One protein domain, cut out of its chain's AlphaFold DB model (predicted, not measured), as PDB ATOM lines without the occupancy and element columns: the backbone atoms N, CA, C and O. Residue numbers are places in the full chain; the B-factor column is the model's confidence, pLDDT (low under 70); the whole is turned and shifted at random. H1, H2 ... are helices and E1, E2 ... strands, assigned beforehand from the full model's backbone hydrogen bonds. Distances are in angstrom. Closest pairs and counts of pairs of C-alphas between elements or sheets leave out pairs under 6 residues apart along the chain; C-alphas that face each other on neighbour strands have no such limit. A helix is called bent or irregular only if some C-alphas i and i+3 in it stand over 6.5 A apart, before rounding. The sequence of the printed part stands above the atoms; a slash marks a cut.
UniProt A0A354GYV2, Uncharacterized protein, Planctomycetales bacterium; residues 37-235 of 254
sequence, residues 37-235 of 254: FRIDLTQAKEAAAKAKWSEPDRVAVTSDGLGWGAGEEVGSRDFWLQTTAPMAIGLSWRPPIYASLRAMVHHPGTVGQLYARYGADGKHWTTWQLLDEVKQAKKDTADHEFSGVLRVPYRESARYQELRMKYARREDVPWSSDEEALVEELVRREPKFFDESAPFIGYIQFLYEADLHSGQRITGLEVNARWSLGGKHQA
ATOM      1  N   PHE A  37      51.716 -20.159  32.795       96.12
ATOM      2  CA  PHE A  37      50.355 -20.661  32.912       96.12
ATOM      3  C   PHE A  37      49.433 -19.784  32.068       96.12
ATOM      4  O   PHE A  37      49.583 -18.567  32.047       96.12
ATOM      5  N   ARG A  38      48.491 -20.405  31.356       97.12
ATOM      6  CA  ARG A  38      47.516 -19.705  30.518       97.12
ATOM      7  C   ARG A  38      46.145 -20.341  30.661       97.12
ATOM      8  O   ARG A  38      46.044 -21.572  30.731       97.12
ATOM      9  N   ILE A  39      45.119 -19.500  30.642       97.38
ATOM     10  CA  ILE A  39      43.729 -19.892  30.438       97.38
ATOM     11  C   ILE A  39      43.227 -19.199  29.185       97.38
ATOM     12  O   ILE A  39      43.220 -17.968  29.124       97.38
ATOM     13  N   ASP A  40      42.789 -19.993  28.216       97.44
ATOM     14  CA  ASP A  40      42.026 -19.490  27.086       97.44
ATOM     15  C   ASP A  40      40.533 -19.414  27.440       97.44
ATOM     16  O   ASP A  40      39.862 -20.434  27.621       97.44
ATOM     17  N   LEU A  41      40.014 -18.191  27.571       97.81
ATOM     18  CA  LEU A  41      38.614 -17.941  27.915       97.81
ATOM     19  C   LEU A  41      37.707 -17.874  26.686       97.81
ATOM     20  O   LEU A  41      36.541 -17.531  26.827       97.81
ATOM     21  N   THR A  42      38.208 -18.249  25.506       97.69
ATOM     22  CA  THR A  42      37.390 -18.522  24.311       97.69
ATOM     23  C   THR A  42      37.051 -20.013  24.170       97.69
ATOM     24  O   THR A  42      36.236 -20.414  23.337       97.69
ATOM     25  N   GLN A  43      37.674 -20.867  24.994       97.88
ATOM     26  CA  GLN A  43      37.554 -22.324  24.941       97.88
ATOM     27  C   GLN A  43      36.856 -22.865  26.193       97.88
ATOM     28  O   GLN A  43      37.497 -23.171  27.197       97.88
ATOM     29  N   ALA A  44      35.536 -23.064  26.128       96.56
ATOM     30  CA  ALA A  44      34.715 -23.432  27.291       96.56
ATOM     31  C   ALA A  44      35.240 -24.648  28.081       96.56
ATOM     32  O   ALA A  44      35.276 -24.623  29.311       96.56
ATOM     33  N   LYS A  45      35.694 -25.704  27.386       96.38
ATOM     34  CA  LYS A  45      36.250 -26.905  28.034       96.38
ATOM     35  C   LYS A  45      37.566 -26.626  28.759       96.38
ATOM     36  O   LYS A  45      37.783 -27.162  29.840       96.38
ATOM     37  N   GLU A  46      38.439 -25.812  28.170       95.38
ATOM     38  CA  GLU A  46      39.710 -25.444  28.791       95.38
ATOM     39  C   GLU A  46      39.480 -24.520  29.990       95.38
ATOM     40  O   GLU A  46      40.004 -24.779  31.074       95.38
ATOM     41  N   ALA A  47      38.665 -23.480  29.804       96.69
ATOM     42  CA  ALA A  47      38.312 -22.528  30.845       96.69
ATOM     43  C   ALA A  47      37.733 -23.243  32.073       96.69
ATOM     44  O   ALA A  47      38.239 -23.052  33.175       96.69
ATOM     45  N   ALA A  48      36.760 -24.143  31.883       95.81
ATOM     46  CA  ALA A  48      36.163 -24.919  32.973       95.81
ATOM     47  C   ALA A  48      37.148 -25.894  33.650       95.81
ATOM     48  O   ALA A  48      37.001 -26.206  34.830       95.81
ATOM     49  N   ALA A  49      38.166 -26.376  32.929       96.44
ATOM     50  CA  ALA A  49      39.194 -27.246  33.499       96.44
ATOM     51  C   ALA A  49      40.218 -26.483  34.356       96.44
ATOM     52  O   ALA A  49      40.852 -27.079  35.229       96.44
ATOM     53  N   LYS A  50      40.408 -25.183  34.100       97.38
ATOM     54  CA  LYS A  50      41.466 -24.375  34.726       97.38
ATOM     55  C   LYS A  50      40.959 -23.277  35.648       97.38
ATOM     56  O   LYS A  50      41.752 -22.775  36.445       97.38
ATOM     57  N   ALA A  51      39.691 -22.898  35.558       97.56
ATOM     58  CA  ALA A  51      39.099 -21.839  36.353       97.56
ATOM     59  C   ALA A  51      37.617 -22.077  36.654       97.56
ATOM     60  O   ALA A  51      36.930 -22.881  36.030       97.56
ATOM     61  N   LYS A  52      37.144 -21.325  37.641       97.56
ATOM     62  CA  LYS A  52      35.738 -21.112  37.971       97.56
ATOM     63  C   LYS A  52      35.513 -19.605  38.094       97.56
ATOM     64  O   LYS A  52      36.465 -18.868  38.356       97.56
ATOM     65  N   TRP A  53      34.282 -19.153  37.924       97.75
ATOM     66  CA  TRP A  53      33.937 -17.732  37.961       97.75
ATOM     67  C   TRP A  53      32.574 -17.500  38.619       97.75
ATOM     68  O   TRP A  53      31.850 -18.459  38.910       97.75
ATOM     69  N   SER A  54      32.249 -16.236  38.897       96.69
ATOM     70  CA  SER A  54      30.961 -15.840  39.473       96.69
ATOM     71  C   SER A  54      29.792 -16.078  38.515       96.69
ATOM     72  O   SER A  54      29.926 -15.935  37.305       96.69
ATOM     73  N   GLU A  55      28.626 -16.422  39.073       94.62
ATOM     74  CA  GLU A  55      27.354 -16.556  38.341       94.62
ATOM     75  C   GLU A  55      27.458 -17.349  37.013       94.62
ATOM     76  O   GLU A  55      27.094 -16.820  35.962       94.62
ATOM     77  N   PRO A  56      27.912 -18.620  37.015       93.75
ATOM     78  CA  PRO A  56      28.128 -19.393  35.783       93.75
ATOM     79  C   PRO A  56      26.859 -19.610  34.940       93.75
ATOM     80  O   PRO A  56      26.956 -19.882  33.747       93.75
ATOM     81  N   ASP A  57      25.673 -19.444  35.530       92.38
ATOM     82  CA  ASP A  57      24.387 -19.495  34.821       92.38
ATOM     83  C   ASP A  57      24.099 -18.223  33.996       92.38
ATOM     84  O   ASP A  57      23.141 -18.181  33.225       92.38
ATOM     85  N   ARG A  58      24.890 -17.160  34.181       91.50
ATOM     86  CA  ARG A  58      24.701 -15.837  33.555       91.50
ATOM     87  C   ARG A  58      25.948 -15.322  32.851       91.50
ATOM     88  O   ARG A  58      25.828 -14.593  31.870       91.50
ATOM     89  N   VAL A  59      27.124 -15.684  33.351       94.69
ATOM     90  CA  VAL A  59      28.419 -15.385  32.746       94.69
ATOM     91  C   VAL A  59      28.925 -16.664  32.096       94.69
ATOM     92  O   VAL A  59      29.203 -17.652  32.776       94.69
ATOM     93  N   ALA A  60      29.032 -16.654  30.772       95.31
ATOM     94  CA  ALA A  60      29.343 -17.838  29.987       95.31
ATOM     95  C   ALA A  60      30.576 -17.618  29.114       95.31
ATOM     96  O   ALA A  60      30.870 -16.505  28.676       95.31
ATOM     97  N   VAL A  61      31.287 -18.713  28.851       96.94
ATOM     98  CA  VAL A  61      32.355 -18.747  27.854       96.94
ATOM     99  C   VAL A  61      31.737 -18.964  26.480       96.94
ATOM    100  O   VAL A  61      31.078 -19.981  26.253       96.94
ATOM    101  N   THR A  62      31.987 -18.038  25.559       95.50
ATOM    102  CA  THR A  62      31.703 -18.198  24.126       95.50
ATOM    103  C   THR A  62      33.006 -18.183  23.329       95.50
ATOM    104  O   THR A  62      34.087 -18.033  23.895       95.50
ATOM    105  N   SER A  63      32.920 -18.308  22.002       95.75
ATOM    106  CA  SER A  63      34.071 -18.114  21.109       95.75
ATOM    107  C   SER A  63      34.707 -16.726  21.219       95.75
ATOM    108  O   SER A  63      35.860 -16.562  20.842       95.75
ATOM    109  N   ASP A  64      33.966 -15.744  21.732       94.06
ATOM    110  CA  ASP A  64      34.413 -14.352  21.812       94.06
ATOM    111  C   ASP A  64      35.063 -14.039  23.164       94.06
ATOM    112  O   ASP A  64      35.670 -12.984  23.325       94.06
ATOM    113  N   GLY A  65      34.942 -14.944  24.141       96.31
ATOM    114  CA  GLY A  65      35.485 -14.800  25.487       96.31
ATOM    115  C   GLY A  65      34.472 -15.123  26.584       96.31
ATOM    116  O   GLY A  65      33.321 -15.489  26.332       96.31
ATOM    117  N   LEU A  66      34.906 -14.948  27.829       97.06
ATOM    118  CA  LEU A  66      34.077 -15.033  29.023       97.06
ATOM    119  C   LEU A  66      33.370 -13.694  29.253       97.06
ATOM    120  O   LEU A  66      34.021 -12.655  29.379       97.06
ATOM    121  N   GLY A  67      32.040 -13.713  29.313       95.12
ATOM    122  CA  GLY A  67      31.248 -12.498  29.479       95.12
ATOM    123  C   GLY A  67      29.765 -12.760  29.718       95.12
ATOM    124  O   GLY A  67      29.326 -13.907  29.798       95.12
ATOM    125  N   TRP A  68      28.979 -11.688  29.807       93.19
ATOM    126  CA  TRP A  68      27.514 -11.760  29.841       93.19
ATOM    127  C   TRP A  68      26.886 -10.733  28.896       93.19
ATOM    128  O   TRP A  68      27.568  -9.819  28.416       93.19
ATOM    129  N   GLY A  69      25.590 -10.906  28.627       88.19
ATOM    130  CA  GLY A  69      24.785 -10.008  27.794       88.19
ATOM    131  C   GLY A  69      25.200  -9.996  26.319       88.19
ATOM    132  O   GLY A  69      26.304 -10.406  25.957       88.19
ATOM    133  N   ALA A  70      24.320  -9.511  25.447       78.56
ATOM    134  CA  ALA A  70      24.607  -9.356  24.016       78.56
ATOM    135  C   ALA A  70      25.170  -7.965  23.643       78.56
ATOM    136  O   ALA A  70      25.324  -7.669  22.464       78.56
ATOM    137  N   GLY A  71      25.469  -7.101  24.625       69.06
ATOM    138  CA  GLY A  71      25.956  -5.729  24.404       69.06
ATOM    139  C   GLY A  71      24.862  -4.680  24.175       69.06
ATOM    140  O   GLY A  71      25.132  -3.493  24.304       69.06
ATOM    141  N   GLU A  72      23.622  -5.097  23.902       74.12
ATOM    142  CA  GLU A  72      22.455  -4.198  23.836       74.12
ATOM    143  C   GLU A  72      21.856  -3.909  25.223       74.12
ATOM    144  O   GLU A  72      21.203  -2.888  25.438       74.12
ATOM    145  N   GLU A  73      22.088  -4.804  26.184       82.31
ATOM    146  CA  GLU A  73      21.658  -4.622  27.568       82.31
ATOM    147  C   GLU A  73      22.553  -3.594  28.267       82.31
ATOM    148  O   GLU A  73      23.777  -3.648  28.147       82.31
ATOM    149  N   VAL A  74      21.956  -2.688  29.044       81.81
ATOM    150  CA  VAL A  74      22.694  -1.727  29.873       81.81
ATOM    151  C   VAL A  74      22.856  -2.304  31.275       81.81
ATOM    152  O   VAL A  74      21.870  -2.584  31.954       81.81
ATOM    153  N   GLY A  75      24.101  -2.459  31.724       88.19
ATOM    154  CA  GLY A  75      24.404  -2.860  33.095       88.19
ATOM    155  C   GLY A  75      25.839  -3.339  33.287       88.19
ATOM    156  O   GLY A  75      26.558  -3.616  32.324       88.19
ATOM    157  N   SER A  76      26.223  -3.469  34.553       91.31
ATOM    158  CA  SER A  76      27.459  -4.102  35.011       91.31
ATOM    159  C   SER A  76      27.146  -5.151  36.080       91.31
ATOM    160  O   SER A  76      26.068  -5.145  36.682       91.31
ATOM    161  N   ARG A  77      28.076  -6.085  36.274       91.31
ATOM    162  CA  ARG A  77      28.017  -7.108  37.322       91.31
ATOM    163  C   ARG A  77      29.367  -7.227  38.003       91.31
ATOM    164  O   ARG A  77      30.387  -7.238  37.311       91.31
ATOM    165  N   ASP A  78      29.337  -7.425  39.315       94.56
ATOM    166  CA  ASP A  78      30.509  -7.837  40.077       94.56
ATOM    167  C   ASP A  78      30.957  -9.212  39.568       94.56
ATOM    168  O   ASP A  78      30.195 -10.187  39.534       94.56
ATOM    169  N   PHE A  79      32.206  -9.292  39.138       96.00
ATOM    170  CA  PHE A  79      32.762 -10.473  38.511       96.00
ATOM    171  C   PHE A  79      34.019 -10.933  39.233       96.00
ATOM    172  O   PHE A  79      34.881 -10.132  39.588       96.00
ATOM    173  N   TRP A  80      34.151 -12.249  39.394       97.88
ATOM    174  CA  TRP A  80      35.415 -12.846  39.795       97.88
ATOM    175  C   TRP A  80      35.740 -14.083  38.961       97.88
ATOM    176  O   TRP A  80      34.854 -14.845  38.577       97.88
ATOM    177  N   LEU A  81      37.032 -14.309  38.725       98.06
ATOM    178  CA  LEU A  81      37.600 -15.498  38.099       98.06
ATOM    179  C   LEU A  81      38.710 -16.055  38.981       98.06
ATOM    180  O   LEU A  81      39.686 -15.374  39.276       98.06
ATOM    181  N   GLN A  82      38.593 -17.318  39.374       98.25
ATOM    182  CA  GLN A  82      39.575 -18.001  40.205       98.25
ATOM    183  C   GLN A  82      40.103 -19.240  39.486       98.25
ATOM    184  O   GLN A  82      39.341 -20.126  39.099       98.25
ATOM    185  N   THR A  83      41.425 -19.346  39.383       97.75
ATOM    186  CA  THR A  83      42.086 -20.561  38.880       97.75
ATOM    187  C   THR A  83      41.777 -21.766  39.779       97.75
ATOM    188  O   THR A  83      41.854 -21.675  41.003       97.75
ATOM    189  N   THR A  84      41.410 -22.906  39.202       94.56
ATOM    190  CA  THR A  84      41.138 -24.176  39.907       94.56
ATOM    191  C   THR A  84      42.255 -25.191  39.712       94.56
ATOM    192  O   THR A  84      42.482 -26.013  40.595       94.56
ATOM    193  N   ALA A  85      42.984 -25.103  38.597       91.25
ATOM    194  CA  ALA A  85      44.222 -25.830  38.367       91.25
ATOM    195  C   ALA A  85      45.398 -24.953  38.827       91.25
ATOM    196  O   ALA A  85      45.770 -24.024  38.106       91.25
ATOM    197  N   PRO A  86      45.965 -25.184  40.025       90.12
ATOM    198  CA  PRO A  86      47.035 -24.335  40.510       90.12
ATOM    199  C   PRO A  86      48.323 -24.562  39.714       90.12
ATOM    200  O   PRO A  86      48.640 -25.671  39.278       90.12
ATOM    201  N   MET A  87      49.087 -23.492  39.556       96.12
ATOM    202  CA  MET A  87      50.344 -23.477  38.829       96.12
ATOM    203  C   MET A  87      51.457 -24.045  39.713       96.12
ATOM    204  O   MET A  87      51.916 -23.379  40.639       96.12
ATOM    205  N   ALA A  88      51.883 -25.278  39.436       97.06
ATOM    206  CA  ALA A  88      53.047 -25.889  40.073       97.06
ATOM    207  C   ALA A  88      54.338 -25.175  39.650       97.06
ATOM    208  O   ALA A  88      54.562 -24.970  38.456       97.06
ATOM    209  N   ILE A  89      55.205 -24.826  40.602       96.19
ATOM    210  CA  ILE A  89      56.485 -24.157  40.315       96.19
ATOM    211  C   ILE A  89      57.662 -24.857  40.999       96.19
ATOM    212  O   ILE A  89      57.477 -25.767  41.801       96.19
ATOM    213  N   GLY A  90      58.885 -24.427  40.685       94.44
ATOM    214  CA  GLY A  90      60.086 -25.044  41.238       94.44
ATOM    215  C   GLY A  90      60.393 -26.405  40.631       94.44
ATOM    216  O   GLY A  90      59.967 -26.723  39.521       94.44
ATOM    217  N   LEU A  91      61.132 -27.207  41.394       93.38
ATOM    218  CA  LEU A  91      61.435 -28.599  41.081       93.38
ATOM    219  C   LEU A  91      60.755 -29.504  42.104       93.38
ATOM    220  O   LEU A  91      60.621 -29.124  43.267       93.38
ATOM    221  N   SER A  92      60.394 -30.724  41.707       93.81
ATOM    222  CA  SER A  92      59.767 -31.712  42.597       93.81
ATOM    223  C   SER A  92      60.584 -31.971  43.855       93.81
ATOM    224  O   SER A  92      60.030 -32.148  44.924       93.81
ATOM    225  N   TRP A  93      61.907 -31.912  43.756       92.62
ATOM    226  CA  TRP A  93      62.817 -32.121  44.873       92.62
ATOM    227  C   TRP A  93      63.233 -30.828  45.577       92.62
ATOM    228  O   TRP A  93      63.900 -30.903  46.602       92.62
ATOM    229  N   ARG A  94      62.882 -29.644  45.056       91.56
ATOM    230  CA  ARG A  94      63.290 -28.363  45.647       91.56
ATOM    231  C   ARG A  94      62.335 -27.227  45.264       91.56
ATOM    232  O   ARG A  94      62.500 -26.614  44.203       91.56
ATOM    233  N   PRO A  95      61.349 -26.917  46.118       94.38
ATOM    234  CA  PRO A  95      60.440 -25.805  45.892       94.38
ATOM    235  C   PRO A  95      61.108 -24.457  46.236       94.38
ATOM    236  O   PRO A  95      61.946 -24.378  47.142       94.38
ATOM    237  N   PRO A  96      60.765 -23.366  45.530       95.62
ATOM    238  CA  PRO A  96      61.258 -22.033  45.841       95.62
ATOM    239  C   PRO A  96      60.549 -21.432  47.056       95.62
ATOM    240  O   PRO A  96      59.447 -21.817  47.432       95.62
ATOM    241  N   ILE A  97      61.174 -20.414  47.645       95.31
ATOM    242  CA  ILE A  97      60.572 -19.560  48.688       95.31
ATOM    243  C   ILE A  97      60.272 -18.142  48.179       95.31
ATOM    244  O   ILE A  97      59.866 -17.266  48.942       95.31
ATOM    245  N   TYR A  98      60.537 -17.905  46.895       95.56
ATOM    246  CA  TYR A  98      60.407 -16.624  46.219       95.56
ATOM    247  C   TYR A  98      59.987 -16.852  44.766       95.56
ATOM    248  O   TYR A  98      60.588 -17.674  44.072       95.56
ATOM    249  N   ALA A  99      58.999 -16.093  44.300       97.69
ATOM    250  CA  ALA A  99      58.610 -16.033  42.898       97.69
ATOM    251  C   ALA A  99      58.235 -14.596  42.511       97.69
ATOM    252  O   ALA A  99      57.449 -13.947  43.200       97.69
ATOM    253  N   SER A 100      58.780 -14.109  41.398       98.19
ATOM    254  CA  SER A 100      58.353 -12.866  40.755       98.19
ATOM    255  C   SER A 100      57.301 -13.190  39.701       98.19
ATOM    256  O   SER A 100      57.503 -14.080  38.873       98.19
ATOM    257  N   LEU A 101      56.179 -12.482  39.748       98.44
ATOM    258  CA  LEU A 101      55.019 -12.715  38.901       98.44
ATOM    259  C   LEU A 101      54.857 -11.583  37.894       98.44
ATOM    260  O   LEU A 101      54.967 -10.406  38.246       98.44
ATOM    261  N   ARG A 102      54.531 -11.958  36.661       98.00
ATOM    262  CA  ARG A 102      53.893 -11.096  35.667       98.00
ATOM    263  C   ARG A 102      52.653 -11.795  35.160       98.00
ATOM    264  O   ARG A 102      52.716 -12.979  34.838       98.00
ATOM    265  N   ALA A 103      51.551 -11.076  35.101       97.81
ATOM    266  CA  ALA A 103      50.292 -11.603  34.625       97.81
ATOM    267  C   ALA A 103      49.625 -10.601  33.694       97.81
ATOM    268  O   ALA A 103      49.757  -9.399  33.885       97.81
ATOM    269  N   MET A 104      48.912 -11.100  32.699       97.38
ATOM    270  CA  MET A 104      48.206 -10.309  31.711       97.38
ATOM    271  C   MET A 104      46.775 -10.816  31.623       97.38
ATOM    272  O   MET A 104      46.544 -12.006  31.399       97.38
ATOM    273  N   VAL A 105      45.823  -9.913  31.833       97.19
ATOM    274  CA  VAL A 105      44.400 -10.175  31.621       97.19
ATOM    275  C   VAL A 105      44.019  -9.552  30.289       97.19
ATOM    276  O   VAL A 105      44.227  -8.354  30.084       97.19
ATOM    277  N   HIS A 106      43.491 -10.369  29.381       96.31
ATOM    278  CA  HIS A 106      43.226  -9.947  28.013       96.31
ATOM    279  C   HIS A 106      41.806  -9.431  27.831       96.31
ATOM    280  O   HIS A 106      40.839 -10.137  28.138       96.31
ATOM    281  N   HIS A 107      41.693  -8.235  27.254       90.81
ATOM    282  CA  HIS A 107      40.426  -7.555  26.982       90.81
ATOM    283  C   HIS A 107      39.471  -7.482  28.193       90.81
ATOM    284  O   HIS A 107      38.272  -7.723  28.030       90.81
ATOM    285  N   PRO A 108      39.925  -7.162  29.425       87.00
ATOM    286  CA  PRO A 108      39.043  -7.213  30.565       87.00
ATOM    287  C   PRO A 108      38.059  -6.055  30.613       87.00
ATOM    288  O   PRO A 108      37.229  -6.095  31.500       87.00
ATOM    289  N   GLY A 109      38.120  -5.051  29.725       82.25
ATOM    290  CA  GLY A 109      37.215  -3.889  29.647       82.25
ATOM    291  C   GLY A 109      37.312  -2.897  30.815       82.25
ATOM    292  O   GLY A 109      37.143  -1.697  30.621       82.25
ATOM    293  N   THR A 110      37.641  -3.383  32.008       85.56
ATOM    294  CA  THR A 110      38.044  -2.620  33.189       85.56
ATOM    295  C   THR A 110      39.361  -3.189  33.717       85.56
ATOM    296  O   THR A 110      39.695  -4.341  33.447       85.56
ATOM    297  N   VAL A 111      40.132  -2.396  34.466       89.62
ATOM    298  CA  VAL A 111      41.408  -2.869  35.039       89.62
ATOM    299  C   VAL A 111      41.150  -4.047  35.985       89.62
ATOM    300  O   VAL A 111      41.769  -5.101  35.859       89.62
ATOM    301  N   GLY A 112      40.204  -3.890  36.914       94.75
ATOM    302  CA  GLY A 112      39.968  -4.848  37.990       94.75
ATOM    303  C   GLY A 112      41.135  -4.936  38.981       94.75
ATOM    304  O   GLY A 112      41.951  -4.023  39.108       94.75
ATOM    305  N   GLN A 113      41.200  -6.049  39.702       97.88
ATOM    306  CA  GLN A 113      42.217  -6.371  40.694       97.88
ATOM    307  C   GLN A 113      42.659  -7.819  40.506       97.88
ATOM    308  O   GLN A 113      41.832  -8.727  40.433       97.88
ATOM    309  N   LEU A 114      43.970  -8.047  40.429       98.50
ATOM    310  CA  LEU A 114      44.532  -9.387  40.338       98.50
ATOM    311  C   LEU A 114      45.249  -9.745  41.633       98.50
ATOM    312  O   LEU A 114      46.127  -9.025  42.100       98.50
ATOM    313  N   TYR A 115      44.906 -10.901  42.175       98.75
ATOM    314  CA  TYR A 115      45.472 -11.454  43.387       98.75
ATOM    315  C   TYR A 115      46.195 -12.760  43.093       98.75
ATOM    316  O   TYR A 115      45.782 -13.555  42.245       98.75
ATOM    317  N   ALA A 116      47.240 -13.025  43.869       98.62
ATOM    318  CA  ALA A 116      47.908 -14.313  43.909       98.62
ATOM    319  C   ALA A 116      48.032 -14.817  45.349       98.62
ATOM    320  O   ALA A 116      48.166 -14.045  46.298       98.62
ATOM    321  N   ARG A 117      48.011 -16.134  45.520       98.06
ATOM    322  CA  ARG A 117      48.350 -16.809  46.778       98.06
ATOM    323  C   ARG A 117      49.137 -18.071  46.483       98.06
ATOM    324  O   ARG A 117      49.103 -18.567  45.356       98.06
ATOM    325  N   TYR A 118      49.817 -18.608  47.486       98.06
ATOM    326  CA  TYR A 118      50.569 -19.845  47.330       98.06
ATOM    327  C   TYR A 118      50.226 -20.881  48.387       98.06
ATOM    328  O   TYR A 118      49.604 -20.581  49.403       98.06
ATOM    329  N   GLY A 119      50.632 -22.113  48.107       97.19
ATOM    330  CA  GLY A 119      50.519 -23.248  49.007       97.19
ATOM    331  C   GLY A 119      51.636 -24.250  48.749       97.19
ATOM    332  O   GLY A 119      52.243 -24.269  47.673       97.19
ATOM    333  N   ALA A 120      51.909 -25.085  49.745       96.75
ATOM    334  CA  ALA A 120      52.914 -26.140  49.651       96.75
ATOM    335  C   ALA A 120      52.360 -27.426  49.015       96.75
ATOM    336  O   ALA A 120      53.097 -28.162  48.370       96.75
ATOM    337  N   ASP A 121      51.062 -27.697  49.156       95.56
ATOM    338  CA  ASP A 121      50.473 -29.021  48.913       95.56
ATOM    339  C   ASP A 121      49.224 -29.005  48.013       95.56
ATOM    340  O   ASP A 121      48.566 -30.030  47.828       95.56
ATOM    341  N   GLY A 122      48.882 -27.836  47.465       92.56
ATOM    342  CA  GLY A 122      47.721 -27.646  46.597       92.56
ATOM    343  C   GLY A 122      46.373 -27.656  47.328       92.56
ATOM    344  O   GLY A 122      45.337 -27.620  46.665       92.56
ATOM    345  N   LYS A 123      46.367 -27.692  48.667       94.12
ATOM    346  CA  LYS A 123      45.161 -27.749  49.507       94.12
ATOM    347  C   LYS A 123      45.114 -26.596  50.504       94.12
ATOM    348  O   LYS A 123      44.086 -25.926  50.601       94.12
ATOM    349  N   HIS A 124      46.224 -26.343  51.189       95.44
ATOM    350  CA  HIS A 124      46.360 -25.276  52.172       95.44
ATOM    351  C   HIS A 124      47.027 -24.062  51.525       95.44
ATOM    352  O   HIS A 124      48.097 -24.155  50.920       95.44
ATOM    353  N   TRP A 125      46.356 -22.916  51.624       95.94
ATOM    354  CA  TRP A 125      46.719 -21.701  50.905       95.94
ATOM    355  C   TRP A 125      46.951 -20.549  51.870       95.94
ATOM    356  O   TRP A 125      46.233 -20.403  52.858       95.94
ATOM    357  N   THR A 126      47.895 -19.674  51.532       97.00
ATOM    358  CA  THR A 126      48.009 -18.370  52.184       97.00
ATOM    359  C   THR A 126      46.796 -17.489  51.885       97.00
ATOM    360  O   THR A 126      45.970 -17.778  51.013       97.00
ATOM    361  N   THR A 127      46.719 -16.347  52.563       96.69
ATOM    362  CA  THR A 127      45.826 -15.264  52.151       96.69
ATOM    363  C   THR A 127      46.199 -14.738  50.760       96.69
ATOM    364  O   THR A 127      47.322 -14.927  50.275       96.69
ATOM    365  N   TRP A 128      45.224 -14.101  50.109       98.00
ATOM    366  CA  TRP A 128      45.396 -13.429  48.825       98.00
ATOM    367  C   TRP A 128      46.286 -12.193  48.967       98.00
ATOM    368  O   TRP A 128      46.125 -11.407  49.899       98.00
ATOM    369  N   GLN A 129      47.213 -12.025  48.028       98.25
ATOM    370  CA  GLN A 129      48.087 -10.863  47.913       98.25
ATOM    371  C   GLN A 129      47.746 -10.127  46.624       98.25
ATOM    372  O   GLN A 129      47.729 -10.744  45.559       98.25
ATOM    373  N   LEU A 130      47.455  -8.833  46.732       98.44
ATOM    374  CA  LEU A 130      47.185  -7.976  45.582       98.44
ATOM    375  C   LEU A 130      48.462  -7.804  44.747       98.44
ATOM    376  O   LEU A 130      49.544  -7.611  45.304       98.44
ATOM    377  N   LEU A 131      48.325  -7.882  43.427       98.50
ATOM    378  CA  LEU A 131      49.370  -7.555  42.464       98.50
ATOM    379  C   LEU A 131      49.187  -6.119  41.968       98.50
ATOM    380  O   LEU A 131      48.063  -5.645  41.801       98.50
ATOM    381  N   ASP A 132      50.300  -5.442  41.706       98.00
ATOM    382  CA  ASP A 132      50.306  -4.064  41.231       98.00
ATOM    383  C   ASP A 132      50.048  -4.020  39.725       98.00
ATOM    384  O   ASP A 132      50.714  -4.716  38.953       98.00
ATOM    385  N   GLU A 133      49.126  -3.161  39.289       95.31
ATOM    386  CA  GLU A 133      48.962  -2.855  37.867       95.31
ATOM    387  C   GLU A 133      50.239  -2.194  37.322       95.31
ATOM    388  O   GLU A 133      50.746  -1.193  37.844       95.31
ATOM    389  N   VAL A 134      50.752  -2.737  36.222       93.44
ATOM    390  CA  VAL A 134      51.880  -2.168  35.494       93.44
ATOM    391  C   VAL A 134      51.345  -1.095  34.554       93.44
ATOM    392  O   VAL A 134      50.853  -1.382  33.463       93.44
ATOM    393  N   LYS A 135      51.470   0.172  34.962       84.12
ATOM    394  CA  LYS A 135      51.076   1.313  34.123       84.12
ATOM    395  C   LYS A 135      51.845   1.294  32.803       84.12
ATOM    396  O   LYS A 135      53.060   1.510  32.776       84.12
ATOM    397  N   GLN A 136      51.137   1.076  31.699       70.88
ATOM    398  CA  GLN A 136      51.746   1.115  30.377       70.88
ATOM    399  C   GLN A 136      52.068   2.558  29.974       70.88
ATOM    400  O   GLN A 136      51.251   3.463  30.114       70.88
ATOM    401  N   ALA A 137      53.272   2.785  29.443       63.16
ATOM    402  CA  ALA A 137      53.740   4.137  29.153       63.16
ATOM    403  C   ALA A 137      53.023   4.803  27.963       63.16
ATOM    404  O   ALA A 137      52.949   6.030  27.946       63.16
ATOM    405  N   LYS A 138      52.561   4.044  26.949       54.12
ATOM    406  CA  LYS A 138      52.105   4.613  25.654       54.12
ATOM    407  C   LYS A 138      51.158   3.749  24.798       54.12
ATOM    408  O   LYS A 138      51.036   4.032  23.607       54.12
ATOM    409  N   LYS A 139      50.520   2.696  25.313       53.22
ATOM    410  CA  LYS A 139      49.687   1.822  24.470       53.22
ATOM    411  C   LYS A 139      48.283   1.688  25.045       53.22
ATOM    412  O   LYS A 139      48.114   1.200  26.151       53.22
ATOM    413  N   ASP A 140      47.306   2.150  24.270       60.84
ATOM    414  CA  ASP A 140      45.881   1.908  24.487       60.84
ATOM    415  C   ASP A 140      45.585   0.463  24.060       60.84
ATOM    416  O   ASP A 140      45.059   0.191  22.982       60.84
ATOM    417  N   THR A 141      46.123  -0.496  24.817       70.00
ATOM    418  CA  THR A 141      45.781  -1.907  24.642       70.00
ATOM    419  C   THR A 141      44.631  -2.225  25.564       70.00
ATOM    420  O   THR A 141      44.679  -1.872  26.737       70.00
ATOM    421  N   ALA A 142      43.660  -2.985  25.068       85.19
ATOM    422  CA  ALA A 142      42.615  -3.555  25.905       85.19
ATOM    423  C   ALA A 142      43.152  -4.580  26.925       85.19
ATOM    424  O   ALA A 142      42.361  -5.122  27.674       85.19
ATOM    425  N   ASP A 143      44.455  -4.869  26.962       92.56
ATOM    426  CA  ASP A 143      45.082  -5.800  27.899       92.56
ATOM    427  C   ASP A 143      45.678  -5.059  29.101       92.56
ATOM    428  O   ASP A 143      46.340  -4.029  28.939       92.56
ATOM    429  N   HIS A 144      45.514  -5.632  30.295       93.69
ATOM    430  CA  HIS A 144      46.086  -5.100  31.534       93.69
ATOM    431  C   HIS A 144      47.150  -6.046  32.089       93.69
ATOM    432  O   HIS A 144      46.904  -7.240  32.277       93.69
ATOM    433  N   GLU A 145      48.340  -5.501  32.352       95.88
ATOM    434  CA  GLU A 145      49.455  -6.228  32.958       95.88
ATOM    435  C   GLU A 145      49.521  -5.941  34.462       95.88
ATOM    436  O   GLU A 145      49.390  -4.804  34.907       95.88
ATOM    437  N   PHE A 146      49.790  -6.983  35.237       97.88
ATOM    438  CA  PHE A 146      49.978  -6.952  36.679       97.88
ATOM    439  C   PHE A 146      51.320  -7.577  37.036       97.88
ATOM    440  O   PHE A 146      51.779  -8.528  36.394       97.88
ATOM    441  N   SER A 147      51.943  -7.084  38.098       98.38
ATOM    442  CA  SER A 147      53.200  -7.624  38.597       98.38
ATOM    443  C   SER A 147      53.234  -7.675  40.114       98.38
ATOM    444  O   SER A 147      52.568  -6.912  40.804       98.38
ATOM    445  N   GLY A 148      54.027  -8.595  40.644       98.06
ATOM    446  CA  GLY A 148      54.241  -8.671  42.079       98.06
ATOM    447  C   GLY A 148      55.217  -9.766  42.457       98.06
ATOM    448  O   GLY A 148      55.885 -10.370  41.612       98.06
ATOM    449  N   VAL A 149      55.320 -10.006  43.757       97.94
ATOM    450  CA  VAL A 149      56.247 -10.977  44.329       97.94
ATOM    451  C   VAL A 149      55.517 -11.803  45.371       97.94
ATOM    452  O   VAL A 149      54.937 -11.255  46.301       97.94
ATOM    453  N   LEU A 150      55.634 -13.124  45.265       97.75
ATOM    454  CA  LEU A 150      55.313 -14.033  46.356       97.75
ATOM    455  C   LEU A 150      56.599 -14.387  47.091       97.75
ATOM    456  O   LEU A 150      57.589 -14.804  46.482       97.75
ATOM    457  N   ARG A 151      56.587 -14.229  48.413       95.88
ATOM    458  CA  ARG A 151      57.716 -14.566  49.277       95.88
ATOM    459  C   ARG A 151      57.231 -15.267  50.531       95.88
ATOM    460  O   ARG A 151      56.308 -14.793  51.191       95.88
ATOM    461  N   VAL A 152      57.908 -16.351  50.889       96.31
ATOM    462  CA  VAL A 152      57.701 -16.996  52.183       96.31
ATOM    463  C   VAL A 152      58.411 -16.194  53.269       96.31
ATOM    464  O   VAL A 152      59.616 -15.944  53.148       96.31
ATOM    465  N   PRO A 153      57.709 -15.774  54.338       93.81
ATOM    466  CA  PRO A 153      58.359 -15.136  55.471       93.81
ATOM    467  C   PRO A 153      59.405 -16.064  56.094       93.81
ATOM    468  O   PRO A 153      59.163 -17.253  56.296       93.81
ATOM    469  N   TYR A 154      60.564 -15.521  56.473       90.81
ATOM    470  CA  TYR A 154      61.649 -16.335  57.034       90.81
ATOM    471  C   TYR A 154      61.214 -17.151  58.254       90.81
ATOM    472  O   TYR A 154      61.571 -18.323  58.357       90.81
ATOM    473  N   ARG A 155      60.393 -16.556  59.129       91.06
ATOM    474  CA  ARG A 155      59.820 -17.227  60.302       91.06
ATOM    475  C   ARG A 155      58.995 -18.461  59.919       91.06
ATOM    476  O   ARG A 155      59.171 -19.495  60.551       91.06
ATOM    477  N   GLU A 156      58.164 -18.362  58.882       89.50
ATOM    478  CA  GLU A 156      57.336 -19.478  58.399       89.50
ATOM    479  C   GLU A 156      58.198 -20.610  57.834       89.50
ATOM    480  O   GLU A 156      57.950 -21.787  58.082       89.50
ATOM    481  N   SER A 157      59.286 -20.265  57.141       91.19
ATOM    482  CA  SER A 157      60.208 -21.270  56.604       91.19
ATOM    483  C   SER A 157      61.132 -21.899  57.659       91.19
ATOM    484  O   SER A 157      61.644 -22.992  57.433       91.19
ATOM    485  N   ALA A 158      61.363 -21.254  58.810       92.56
ATOM    486  CA  ALA A 158      62.432 -21.622  59.747       92.56
ATOM    487  C   ALA A 158      62.309 -23.059  60.277       92.56
ATOM    488  O   ALA A 158      63.261 -23.836  60.185       92.56
ATOM    489  N   ARG A 159      61.119 -23.446  60.754       94.25
ATOM    490  CA  ARG A 159      60.865 -24.808  61.253       94.25
ATOM    491  C   ARG A 159      61.114 -25.852  60.165       94.25
ATOM    492  O   ARG A 159      61.754 -26.873  60.408       94.25
ATOM    493  N   TYR A 160      60.635 -25.587  58.954       95.00
ATOM    494  CA  TYR A 160      60.838 -26.478  57.819       95.00
ATOM    495  C   TYR A 160      62.318 -26.574  57.419       95.00
ATOM    496  O   TYR A 160      62.806 -27.662  57.128       95.00
ATOM    497  N   GLN A 161      63.071 -25.473  57.491       92.88
ATOM    498  CA  GLN A 161      64.516 -25.488  57.257       92.88
ATOM    499  C   GLN A 161      65.255 -26.391  58.249       92.88
ATOM    500  O   GLN A 161      66.142 -27.143  57.846       92.88
ATOM    501  N   GLU A 162      64.880 -26.385  59.528       94.94
ATOM    502  CA  GLU A 162      65.457 -27.302  60.515       94.94
ATOM    503  C   GLU A 162      65.144 -28.768  60.199       94.94
ATOM    504  O   GLU A 162      66.036 -29.618  60.270       94.94
ATOM    505  N   LEU A 163      63.898 -29.068  59.822       95.44
ATOM    506  CA  LEU A 163      63.481 -30.410  59.406       95.44
ATOM    507  C   LEU A 163      64.258 -30.869  58.169       95.44
ATOM    508  O   LEU A 163      64.785 -31.982  58.154       95.44
ATOM    509  N   ARG A 164      64.432 -29.981  57.186       94.38
ATOM    510  CA  ARG A 164      65.234 -30.237  55.988       94.38
ATOM    511  C   ARG A 164      66.693 -30.510  56.322       94.38
ATOM    512  O   ARG A 164      67.272 -31.455  55.801       94.38
ATOM    513  N   MET A 165      67.293 -29.738  57.226       92.81
ATOM    514  CA  MET A 165      68.673 -29.969  57.660       92.81
ATOM    515  C   MET A 165      68.833 -31.291  58.420       92.81
ATOM    516  O   MET A 165      69.856 -31.958  58.262       92.81
ATOM    517  N   LYS A 166      67.844 -31.686  59.232       95.19
ATOM    518  CA  LYS A 166      67.826 -32.998  59.899       95.19
ATOM    519  C   LYS A 166      67.721 -34.130  58.878       95.19
ATOM    520  O   LYS A 166      68.490 -35.080  58.964       95.19
ATOM    521  N   TYR A 167      66.830 -33.998  57.897       94.94
ATOM    522  CA  TYR A 167      66.677 -34.957  56.805       94.94
ATOM    523  C   TYR A 167      67.956 -35.094  55.978       94.94
ATOM    524  O   TYR A 167      68.455 -36.196  55.785       94.94
ATOM    525  N   ALA A 168      68.560 -33.975  55.575       91.88
ATOM    526  CA  ALA A 168      69.754 -33.969  54.737       91.88
ATOM    527  C   ALA A 168      70.983 -34.632  55.392       91.88
ATOM    528  O   ALA A 168      71.884 -35.081  54.689       91.88
ATOM    529  N   ARG A 169      71.038 -34.690  56.730       92.44
ATOM    530  CA  ARG A 169      72.135 -35.316  57.494       92.44
ATOM    531  C   ARG A 169      71.969 -36.822  57.690       92.44
ATOM    532  O   ARG A 169      72.851 -37.448  58.270       92.44
ATOM    533  N   ARG A 170      70.848 -37.397  57.261       93.31
ATOM    534  CA  ARG A 170      70.571 -38.819  57.432       93.31
ATOM    535  C   ARG A 170      71.389 -39.679  56.474       93.31
ATOM    536  O   ARG A 170      71.514 -39.400  55.279       93.31
ATOM    537  N   GLU A 171      71.918 -40.775  56.998       90.69
ATOM    538  CA  GLU A 171      72.647 -41.754  56.191       90.69
ATOM    539  C   GLU A 171      71.702 -42.698  55.438       90.69
ATOM    540  O   GLU A 171      72.049 -43.148  54.348       90.69
ATOM    541  N   ASP A 172      70.490 -42.909  55.953       92.44
ATOM    542  CA  ASP A 172      69.502 -43.859  55.433       92.44
ATOM    543  C   ASP A 172      68.642 -43.318  54.279       92.44
ATOM    544  O   ASP A 172      67.891 -44.076  53.671       92.44
ATOM    545  N   VAL A 173      68.754 -42.029  53.937       92.25
ATOM    546  CA  VAL A 173      68.017 -41.447  52.804       92.25
ATOM    547  C   VAL A 173      68.814 -41.565  51.496       92.25
ATOM    548  O   VAL A 173      70.031 -41.309  51.498       92.25
ATOM    549  N   PRO A 174      68.160 -41.909  50.368       91.56
ATOM    550  CA  PRO A 174      68.828 -42.071  49.074       91.56
ATOM    551  C   PRO A 174      69.319 -40.736  48.506       91.56
ATOM    552  O   PRO A 174      70.325 -40.692  47.796       91.56
ATOM    553  N   TRP A 175      68.649 -39.633  48.855       92.75
ATOM    554  CA  TRP A 175      69.008 -38.300  48.398       92.75
ATOM    555  C   TRP A 175      68.724 -37.240  49.461       92.75
ATOM    556  O   TRP A 175      67.582 -36.994  49.828       92.75
ATOM    557  N   SER A 176      69.770 -36.569  49.940       91.00
ATOM    558  CA  SER A 176      69.676 -35.563  51.009       91.00
ATOM    559  C   SER A 176      68.950 -34.277  50.602       91.00
ATOM    560  O   SER A 176      68.543 -33.510  51.473       91.00
ATOM    561  N   SER A 177      68.813 -34.020  49.298       90.44
ATOM    562  CA  SER A 177      68.124 -32.839  48.765       90.44
ATOM    563  C   SER A 177      66.693 -33.139  48.312       90.44
ATOM    564  O   SER A 177      66.086 -32.258  47.724       90.44
ATOM    565  N   ASP A 178      66.160 -34.343  48.550       93.44
ATOM    566  CA  ASP A 178      64.795 -34.704  48.154       93.44
ATOM    567  C   ASP A 178      63.757 -34.123  49.127       93.44
ATOM    568  O   ASP A 178      63.380 -34.738  50.128       93.44
ATOM    569  N   GLU A 179      63.291 -32.909  48.832       95.00
ATOM    570  CA  GLU A 179      62.258 -32.262  49.639       95.00
ATOM    571  C   GLU A 179      60.860 -32.883  49.462       95.00
ATOM    572  O   GLU A 179      60.047 -32.785  50.376       95.00
ATOM    573  N   GLU A 180      60.574 -33.577  48.353       95.94
ATOM    574  CA  GLU A 180      59.299 -34.301  48.178       95.94
ATOM    575  C   GLU A 180      59.204 -35.447  49.186       95.94
ATOM    576  O   GLU A 180      58.230 -35.544  49.930       95.94
ATOM    577  N   ALA A 181      60.256 -36.268  49.277       95.12
ATOM    578  CA  ALA A 181      60.329 -37.393  50.202       95.12
ATOM    579  C   ALA A 181      60.309 -36.929  51.667       95.12
ATOM    580  O   ALA A 181      59.679 -37.565  52.517       95.12
ATOM    581  N   LEU A 182      60.963 -35.801  51.970       96.00
ATOM    582  CA  LEU A 182      60.849 -35.155  53.277       96.00
ATOM    583  C   LEU A 182      59.396 -34.789  53.590       96.00
ATOM    584  O   LEU A 182      58.911 -35.099  54.677       96.00
ATOM    585  N   VAL A 183      58.705 -34.128  52.661       96.50
ATOM    586  CA  VAL A 183      57.318 -33.699  52.860       96.50
ATOM    587  C   VAL A 183      56.382 -34.899  53.020       96.50
ATOM    588  O   VAL A 183      55.535 -34.889  53.912       96.50
ATOM    589  N   GLU A 184      56.574 -35.969  52.250       95.75
ATOM    590  CA  GLU A 184      55.822 -37.218  52.408       95.75
ATOM    591  C   GLU A 184      56.013 -37.856  53.792       95.75
ATOM    592  O   GLU A 184      55.045 -38.300  54.416       95.75
ATOM    593  N   GLU A 185      57.250 -37.914  54.298       95.38
ATOM    594  CA  GLU A 185      57.536 -38.419  55.646       95.38
ATOM    595  C   GLU A 185      56.932 -37.511  56.724       95.38
ATOM    596  O   GLU A 185      56.380 -38.002  57.715       95.38
ATOM    597  N   LEU A 186      57.019 -36.197  56.520       94.75
ATOM    598  CA  LEU A 186      56.529 -35.186  57.444       94.75
ATOM    599  C   LEU A 186      55.013 -35.258  57.595       94.75
ATOM    600  O   LEU A 186      54.538 -35.420  58.712       94.75
ATOM    601  N   VAL A 187      54.261 -35.223  56.494       94.94
ATOM    602  CA  VAL A 187      52.789 -35.279  56.528       94.94
ATOM    603  C   VAL A 187      52.296 -36.622  57.075       94.94
ATOM    604  O   VAL A 187      51.281 -36.677  57.760       94.94
ATOM    605  N   ARG A 188      53.037 -37.718  56.867       95.00
ATOM    606  CA  ARG A 188      52.698 -39.016  57.474       95.00
ATOM    607  C   ARG A 188      52.790 -38.999  59.002       95.00
ATOM    608  O   ARG A 188      52.015 -39.683  59.664       95.00
ATOM    609  N   ARG A 189      53.753 -38.260  59.561       94.88
ATOM    610  CA  ARG A 189      53.972 -38.147  61.016       94.88
ATOM    611  C   ARG A 189      53.149 -37.031  61.649       94.88
ATOM    612  O   ARG A 189      52.695 -37.171  62.779       94.88
ATOM    613  N   GLU A 190      52.955 -35.948  60.913       94.44
ATOM    614  CA  GLU A 190      52.253 -34.741  61.323       94.44
ATOM    615  C   GLU A 190      51.238 -34.340  60.234       94.44
ATOM    616  O   GLU A 190      51.495 -33.422  59.452       94.44
ATOM    617  N   PRO A 191      50.059 -34.991  60.166       93.88
ATOM    618  CA  PRO A 191      49.098 -34.779  59.075       93.88
ATOM    619  C   PRO A 191      48.587 -33.345  58.923       93.88
ATOM    620  O   PRO A 191      48.133 -32.974  57.848       93.88
ATOM    621  N   LYS A 192      48.676 -32.548  59.991       93.69
ATOM    622  CA  LYS A 192      48.241 -31.146  60.036       93.69
ATOM    623  C   LYS A 192      49.371 -30.144  59.811       93.69
ATOM    624  O   LYS A 192      49.200 -28.962  60.079       93.69
ATOM    625  N   PHE A 193      50.551 -30.593  59.383       94.06
ATOM    626  CA  PHE A 193      51.718 -29.716  59.274       94.06
ATOM    627  C   PHE A 193      51.452 -28.478  58.396       94.06
ATOM    628  O   PHE A 193      51.882 -27.381  58.746       94.06
ATOM    629  N   PHE A 194      50.715 -28.643  57.292       94.88
ATOM    630  CA  PHE A 194      50.379 -27.546  56.378       94.88
ATOM    631  C   PHE A 194      49.109 -26.766  56.752       94.88
ATOM    632  O   PHE A 194      48.900 -25.687  56.204       94.88
ATOM    633  N   ASP A 195      48.307 -27.238  57.712       92.50
ATOM    634  CA  ASP A 195      47.125 -26.508  58.201       92.50
ATOM    635  C   ASP A 195      47.529 -25.150  58.800       92.50
ATOM    636  O   ASP A 195      46.793 -24.168  58.712       92.50
ATOM    637  N   GLU A 196      48.723 -25.098  59.399       85.19
ATOM    638  CA  GLU A 196      49.250 -23.937  60.121       85.19
ATOM    639  C   GLU A 196      50.532 -23.363  59.491       85.19
ATOM    640  O   GLU A 196      51.120 -22.434  60.041       85.19
ATOM    641  N   SER A 197      51.005 -23.907  58.361       88.12
ATOM    642  CA  SER A 197      52.284 -23.501  57.770       88.12
ATOM    643  C   SER A 197      52.305 -23.594  56.245       88.12
ATOM    644  O   SER A 197      51.919 -24.599  55.659       88.12
ATOM    645  N   ALA A 198      52.859 -22.568  55.596       94.19
ATOM    646  CA  ALA A 198      53.177 -22.558  54.167       94.19
ATOM    647  C   ALA A 198      54.678 -22.250  53.970       94.19
ATOM    648  O   ALA A 198      55.046 -21.121  53.639       94.19
ATOM    649  N   PRO A 199      55.579 -23.221  54.216       96.00
ATOM    650  CA  PRO A 199      57.016 -22.955  54.356       96.00
ATOM    651  C   PRO A 199      57.773 -22.769  53.030       96.00
ATOM    652  O   PRO A 199      58.953 -22.410  53.042       96.00
ATOM    653  N   PHE A 200      57.122 -23.025  51.898       96.81
ATOM    654  CA  PHE A 200      57.647 -22.869  50.543       96.81
ATOM    655  C   PHE A 200      56.491 -22.675  49.549       96.81
ATOM    656  O   PHE A 200      55.318 -22.847  49.887       96.81
ATOM    657  N   ILE A 201      56.826 -22.321  48.309       97.81
ATOM    658  CA  ILE A 201      55.886 -22.111  47.207       97.81
ATOM    659  C   ILE A 201      55.928 -23.352  46.309       97.81
ATOM    660  O   ILE A 201      56.777 -23.456  45.429       97.81
ATOM    661  N   GLY A 202      55.027 -24.306  46.546       97.44
ATOM    662  CA  GLY A 202      54.849 -25.462  45.659       97.44
ATOM    663  C   GLY A 202      53.890 -25.149  44.511       97.44
ATOM    664  O   GLY A 202      54.112 -25.527  43.362       97.44
ATOM    665  N   TYR A 203      52.841 -24.395  44.830       98.12
ATOM    666  CA  TYR A 203      51.761 -24.048  43.924       98.12
ATOM    667  C   TYR A 203      51.372 -22.582  44.062       98.12
ATOM    668  O   TYR A 203      51.401 -22.035  45.165       98.12
ATOM    669  N   ILE A 204      50.934 -21.975  42.959       98.50
ATOM    670  CA  ILE A 204      50.359 -20.627  42.928       98.50
ATOM    671  C   ILE A 204      48.925 -20.693  42.402       98.50
ATOM    672  O   ILE A 204      48.632 -21.409  41.442       98.50
ATOM    673  N   GLN A 205      48.039 -19.920  43.022       98.25
ATOM    674  CA  GLN A 205      46.669 -19.710  42.576       98.25
ATOM    675  C   GLN A 205      46.417 -18.218  42.349       98.25
ATOM    676  O   GLN A 205      46.901 -17.385  43.114       98.25
ATOM    677  N   PHE A 206      45.633 -17.909  41.320       98.50
ATOM    678  CA  PHE A 206      45.226 -16.558  40.939       98.50
ATOM    679  C   PHE A 206      43.720 -16.355  41.111       98.50
ATOM    680  O   PHE A 206      42.939 -17.292  40.882       98.50
ATOM    681  N   LEU A 207      43.353 -15.133  41.488       98.62
ATOM    682  CA  LEU A 207      41.991 -14.612  41.573       98.62
ATOM    683  C   LEU A 207      41.971 -13.237  40.908       98.62
ATOM    684  O   LEU A 207      42.761 -12.376  41.273       98.62
ATOM    685  N   TYR A 208      41.085 -13.041  39.946       98.38
ATOM    686  CA  TYR A 208      40.831 -11.760  39.304       98.38
ATOM    687  C   TYR A 208      39.429 -11.286  39.678       98.38
ATOM    688  O   TYR A 208      38.496 -12.077  39.576       98.38
ATOM    689  N   GLU A 209      39.286 -10.034  40.096       98.19
ATOM    690  CA  GLU A 209      38.009  -9.408  40.458       98.19
ATOM    691  C   GLU A 209      37.830  -8.113  39.663       98.19
ATOM    692  O   GLU A 209      38.775  -7.336  39.528       98.19
ATOM    693  N   ALA A 210      36.649  -7.884  39.092       95.94
ATOM    694  CA  ALA A 210      36.387  -6.729  38.235       95.94
ATOM    695  C   ALA A 210      34.888  -6.449  38.080       95.94
ATOM    696  O   ALA A 210      34.055  -7.301  38.380       95.94
ATOM    697  N   ASP A 211      34.566  -5.290  37.506       93.69
ATOM    698  CA  ASP A 211      33.230  -5.004  36.989       93.69
ATOM    699  C   ASP A 211      33.143  -5.443  35.525       93.69
ATOM    700  O   ASP A 211      33.904  -4.982  34.660       93.69
ATOM    701  N   LEU A 212      32.197  -6.332  35.237       92.88
ATOM    702  CA  LEU A 212      31.953  -6.866  33.903       92.88
ATOM    703  C   LEU A 212      30.715  -6.194  33.303       92.88
ATOM    704  O   LEU A 212      29.593  -6.436  33.755       92.88
ATOM    705  N   HIS A 213      30.897  -5.354  32.283       92.19
ATOM    706  CA  HIS A 213      29.782  -4.723  31.573       92.19
ATOM    707  C   HIS A 213      29.127  -5.697  30.588       92.19
ATOM    708  O   HIS A 213      29.765  -6.620  30.077       92.19
ATOM    709  N   SER A 214      27.846  -5.487  30.301       92.62
ATOM    710  CA  SER A 214      27.153  -6.226  29.240       92.62
ATOM    711  C   SER A 214      27.894  -6.102  27.903       92.62
ATOM    712  O   SER A 214      28.343  -5.022  27.520       92.62
ATOM    713  N   GLY A 215      28.048  -7.223  27.193       90.38
ATOM    714  CA  GLY A 215      28.765  -7.299  25.914       90.38
ATOM    715  C   GLY A 215      30.292  -7.369  26.027       90.38
ATOM    716  O   GLY A 215      30.954  -7.731  25.059       90.38
ATOM    717  N   GLN A 216      30.864  -7.107  27.203       92.50
ATOM    718  CA  GLN A 216      32.302  -7.225  27.453       92.50
ATOM    719  C   GLN A 216      32.735  -8.698  27.442       92.50
ATOM    720  O   GLN A 216      31.990  -9.579  27.891       92.50
ATOM    721  N   ARG A 217      33.933  -8.976  26.916       94.31
ATOM    722  CA  ARG A 217      34.475 -10.335  26.777       94.31
ATOM    723  C   ARG A 217      35.939 -10.395  27.188       94.31
ATOM    724  O   ARG A 217      36.801  -9.876  26.488       94.31
ATOM    725  N   ILE A 218      36.209 -11.084  28.294       96.62
ATOM    726  CA  ILE A 218      37.573 -11.390  28.734       96.62
ATOM    727  C   ILE A 218      38.048 -12.608  27.949       96.62
ATOM    728  O   ILE A 218      37.408 -13.658  27.979       96.62
ATOM    729  N   THR A 219      39.170 -12.491  27.248       97.19
ATOM    730  CA  THR A 219      39.621 -13.537  26.311       97.19
ATOM    731  C   THR A 219      40.663 -14.473  26.907       97.19
ATOM    732  O   THR A 219      40.800 -15.610  26.456       97.19
ATOM    733  N   GLY A 220      41.352 -14.067  27.973       97.38
ATOM    734  CA  GLY A 220      42.308 -14.948  28.625       97.38
ATOM    735  C   GLY A 220      43.020 -14.352  29.826       97.38
ATOM    736  O   GLY A 220      42.946 -13.154  30.099       97.38
ATOM    737  N   LEU A 221      43.743 -15.232  30.511       97.88
ATOM    738  CA  LEU A 221      44.709 -14.904  31.553       97.88
ATOM    739  C   LEU A 221      46.027 -15.597  31.211       97.88
ATOM    740  O   LEU A 221      46.060 -16.824  31.093       97.88
ATOM    741  N   GLU A 222      47.105 -14.832  31.103       98.00
ATOM    742  CA  GLU A 222      48.468 -15.340  30.951       98.00
ATOM    743  C   GLU A 222      49.307 -14.965  32.164       98.00
ATOM    744  O   GLU A 222      49.226 -13.855  32.674       98.00
ATOM    745  N   VAL A 223      50.126 -15.894  32.641       97.88
ATOM    746  CA  VAL A 223      50.974 -15.717  33.817       97.88
ATOM    747  C   VAL A 223      52.357 -16.276  33.531       97.88
ATOM    748  O   VAL A 223      52.503 -17.397  33.040       97.88
ATOM    749  N   ASN A 224      53.380 -15.529  33.932       98.00
ATOM    750  CA  ASN A 224      54.754 -15.985  34.035       98.00
ATOM    751  C   ASN A 224      55.253 -15.813  35.477       98.00
ATOM    752  O   ASN A 224      55.231 -14.712  36.027       98.00
ATOM    753  N   ALA A 225      55.724 -16.904  36.078       97.94
ATOM    754  CA  ALA A 225      56.348 -16.904  37.393       97.94
ATOM    755  C   ALA A 225      57.835 -17.226  37.244       97.94
ATOM    756  O   ALA A 225      58.202 -18.360  36.925       97.94
ATOM    757  N   ARG A 226      58.692 -16.236  37.491       97.56
ATOM    758  CA  ARG A 226      60.146 -16.415  37.561       97.56
ATOM    759  C   ARG A 226      60.545 -16.760  38.979       97.56
ATOM    760  O   ARG A 226      60.137 -16.086  39.923       97.56
ATOM    761  N   TRP A 227      61.370 -17.778  39.132       95.56
ATOM    762  CA  TRP A 227      61.822 -18.244  40.433       95.56
ATOM    763  C   TRP A 227      63.290 -18.636  40.366       95.56
ATOM    764  O   TRP A 227      63.825 -18.973  39.307       95.56
ATOM    765  N   SER A 228      63.944 -18.575  41.520       88.25
ATOM    766  CA  SER A 228      65.324 -19.005  41.654       88.25
ATOM    767  C   SER A 228      65.519 -19.839  42.909       88.25
ATOM    768  O   SER A 228      64.872 -19.639  43.940       88.25
ATOM    769  N   LEU A 229      66.418 -20.811  42.801       86.75
ATOM    770  CA  LEU A 229      66.847 -21.668  43.892       86.75
ATOM    771  C   LEU A 229      68.340 -21.457  44.075       86.75
ATOM    772  O   LEU A 229      69.114 -21.597  43.134       86.75
ATOM    773  N   GLY A 230      68.739 -21.137  45.300       74.25
ATOM    774  CA  GLY A 230      70.140 -21.044  45.681       74.25
ATOM    775  C   GLY A 230      70.510 -22.075  46.738       74.25
ATOM    776  O   GLY A 230      69.657 -22.729  47.352       74.25
ATOM    777  N   GLY A 231      71.808 -22.172  46.995       75.50
ATOM    778  CA  GLY A 231      72.378 -22.946  48.088       75.50
ATOM    779  C   GLY A 231      73.100 -24.205  47.629       75.50
ATOM    780  O   GLY A 231      73.297 -24.462  46.445       75.50
ATOM    781  N   LYS A 232      73.532 -24.994  48.611       72.38
ATOM    782  CA  LYS A 232      74.227 -26.253  48.354       72.38
ATOM    783  C   LYS A 232      73.199 -27.332  48.010       72.38
ATOM    784  O   LYS A 232      72.122 -27.385  48.615       72.38
ATOM    785  N   HIS A 233      73.536 -28.170  47.046       76.31
ATOM    786  CA  HIS A 233      72.840 -29.422  46.778       76.31
ATOM    787  C   HIS A 233      73.883 -30.537  46.700       76.31
ATOM    788  O   HIS A 233      75.072 -30.278  46.494       76.31
ATOM    789  N   GLN A 234      73.443 -31.764  46.935       78.50
ATOM    790  CA  GLN A 234      74.269 -32.955  46.785       78.50
ATOM    791  C   GLN A 234      73.622 -33.848  45.740       78.50
ATOM    792  O   GLN A 234      72.394 -33.946  45.696       78.50
ATOM    793  N   ALA A 235      74.442 -34.498  44.917       82.44
ATOM    794  CA  ALA A 235      73.965 -35.577  44.068       82.44
ATOM    795  C   ALA A 235      73.379 -36.704  44.943       82.44
ATOM    796  O   ALA A 235      73.822 -36.888  46.085       82.44
TER     797      ALA A 235
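Overview. This is residues 37 to 235 of the 254 residues of an uncharacterized protein of Planctomycetales bacterium (UniProt A0A354GYV2). What shape does the model show? It is an elongated sandwich of two four-stranded sheets, E1-E10-E6-E8 and E2-E5-E9-E7, with a small head of two helices, H2 and H3, at one end. The short helix H1 packs on E1, beside the small hairpin of E3 and E4. What is it built of? The printed part has 199 residues, with three named helices and ten named strands in the order E1 H1 E2 E3 E4 E5 E6 E7 E8 H2 H3 E9 E10; both large sheets are antiparallel, and the class is mixed, though under half of the residues, 99, are in named elements. How compact is it? It is only just loose, close to compact, with a radius of gyration of the C-alphas of 19.9 A and spans of 70 by 38 by 27 A.

Arrangement. How is the first sheet ordered? E1, residues 37 to 40, E10, residues 220 to 229, E6, residues 98 to 106, and E8, residues 144 to 151, make a twisted antiparallel sheet in that order. Within hydrogen-bond range are N 39 and O 221 at 2.9 A, N 102 and O 224 at 2.9 A, and N 101 and O 148 at 2.8 A. What faces it? E2, residues 51 to 53, E5, residues 76 to 83, E9, residues 203 to 213, and E7, residues 113 to 119, form the other antiparallel sheet, with N 52 and O 82 at 2.9 A, N 79 and O 210 at 2.8 A, and N 115 and O 207 at 2.8 A within hydrogen-bond range. The sandwich, two sheets face to face, has its facing parts 10.0 A centre to centre and its strands at 34 degrees. Where are the small parts? H1, residues 44 to 50, is on the first sheet at a height over the sheet of 6.3 A, along E1 at 8 degrees on the local plane, the closest C-alphas being those of Ile 39 and Ala 47, 6.0 A apart; it only grazes the other sheet, with residues 47 to 50. E3, residues 60 to 62, and E4, residues 65 to 67, are an antiparallel hairpin, with N 62 and O 65 at 3.0 A within hydrogen-bond range. How do the other helices stand? H2, residues 154 to 168, only just touches H3, residues 179 to 189, with 3 pairs of C-alphas within 8 A, made by its residues 164 to 167 alone; the closest C-alphas, of Tyr 167 and Leu 182, are 6.8 A apart, the lines about perpendicular at 84 degrees, and neither helix is on either large sheet. H2 is irregular, C-alphas 156 and 159 being 7.0 A apart, with 9 of 11 O i to N i+4 pairs within hydrogen-bond range, while in H1 and H3 every such pair is.

Along the chain. Where do the ends of the named elements lie? E1 begins at C-alpha 37 (50.355, -20.661, 32.912), and E10 ends at C-alpha 229 (66.847, -21.668, 43.892). How long are the longer ones? From first to last C-alpha, E9 measures 31.8 A, E10 29.7 A, E6 25.9 A, E8 23.2 A, E5 22.4 A, E7 20.6 A, H2 19.5 A and H3 15.3 A.

Size, cuts and confidence. How large is it, and is it cut? The C-alphas of Glu 72 and Glu 171, the two farthest apart, are 70.5 A apart, and the printed part has no cut. Which links are long? Those from E5 to E6, E7 to E8 and H3 to E9 are long, with 14, 24 and 13 residues. Where is confidence low? The mean pLDDT of the printed part is 92.9, with residue 71 and residues 137 to 140 under 70.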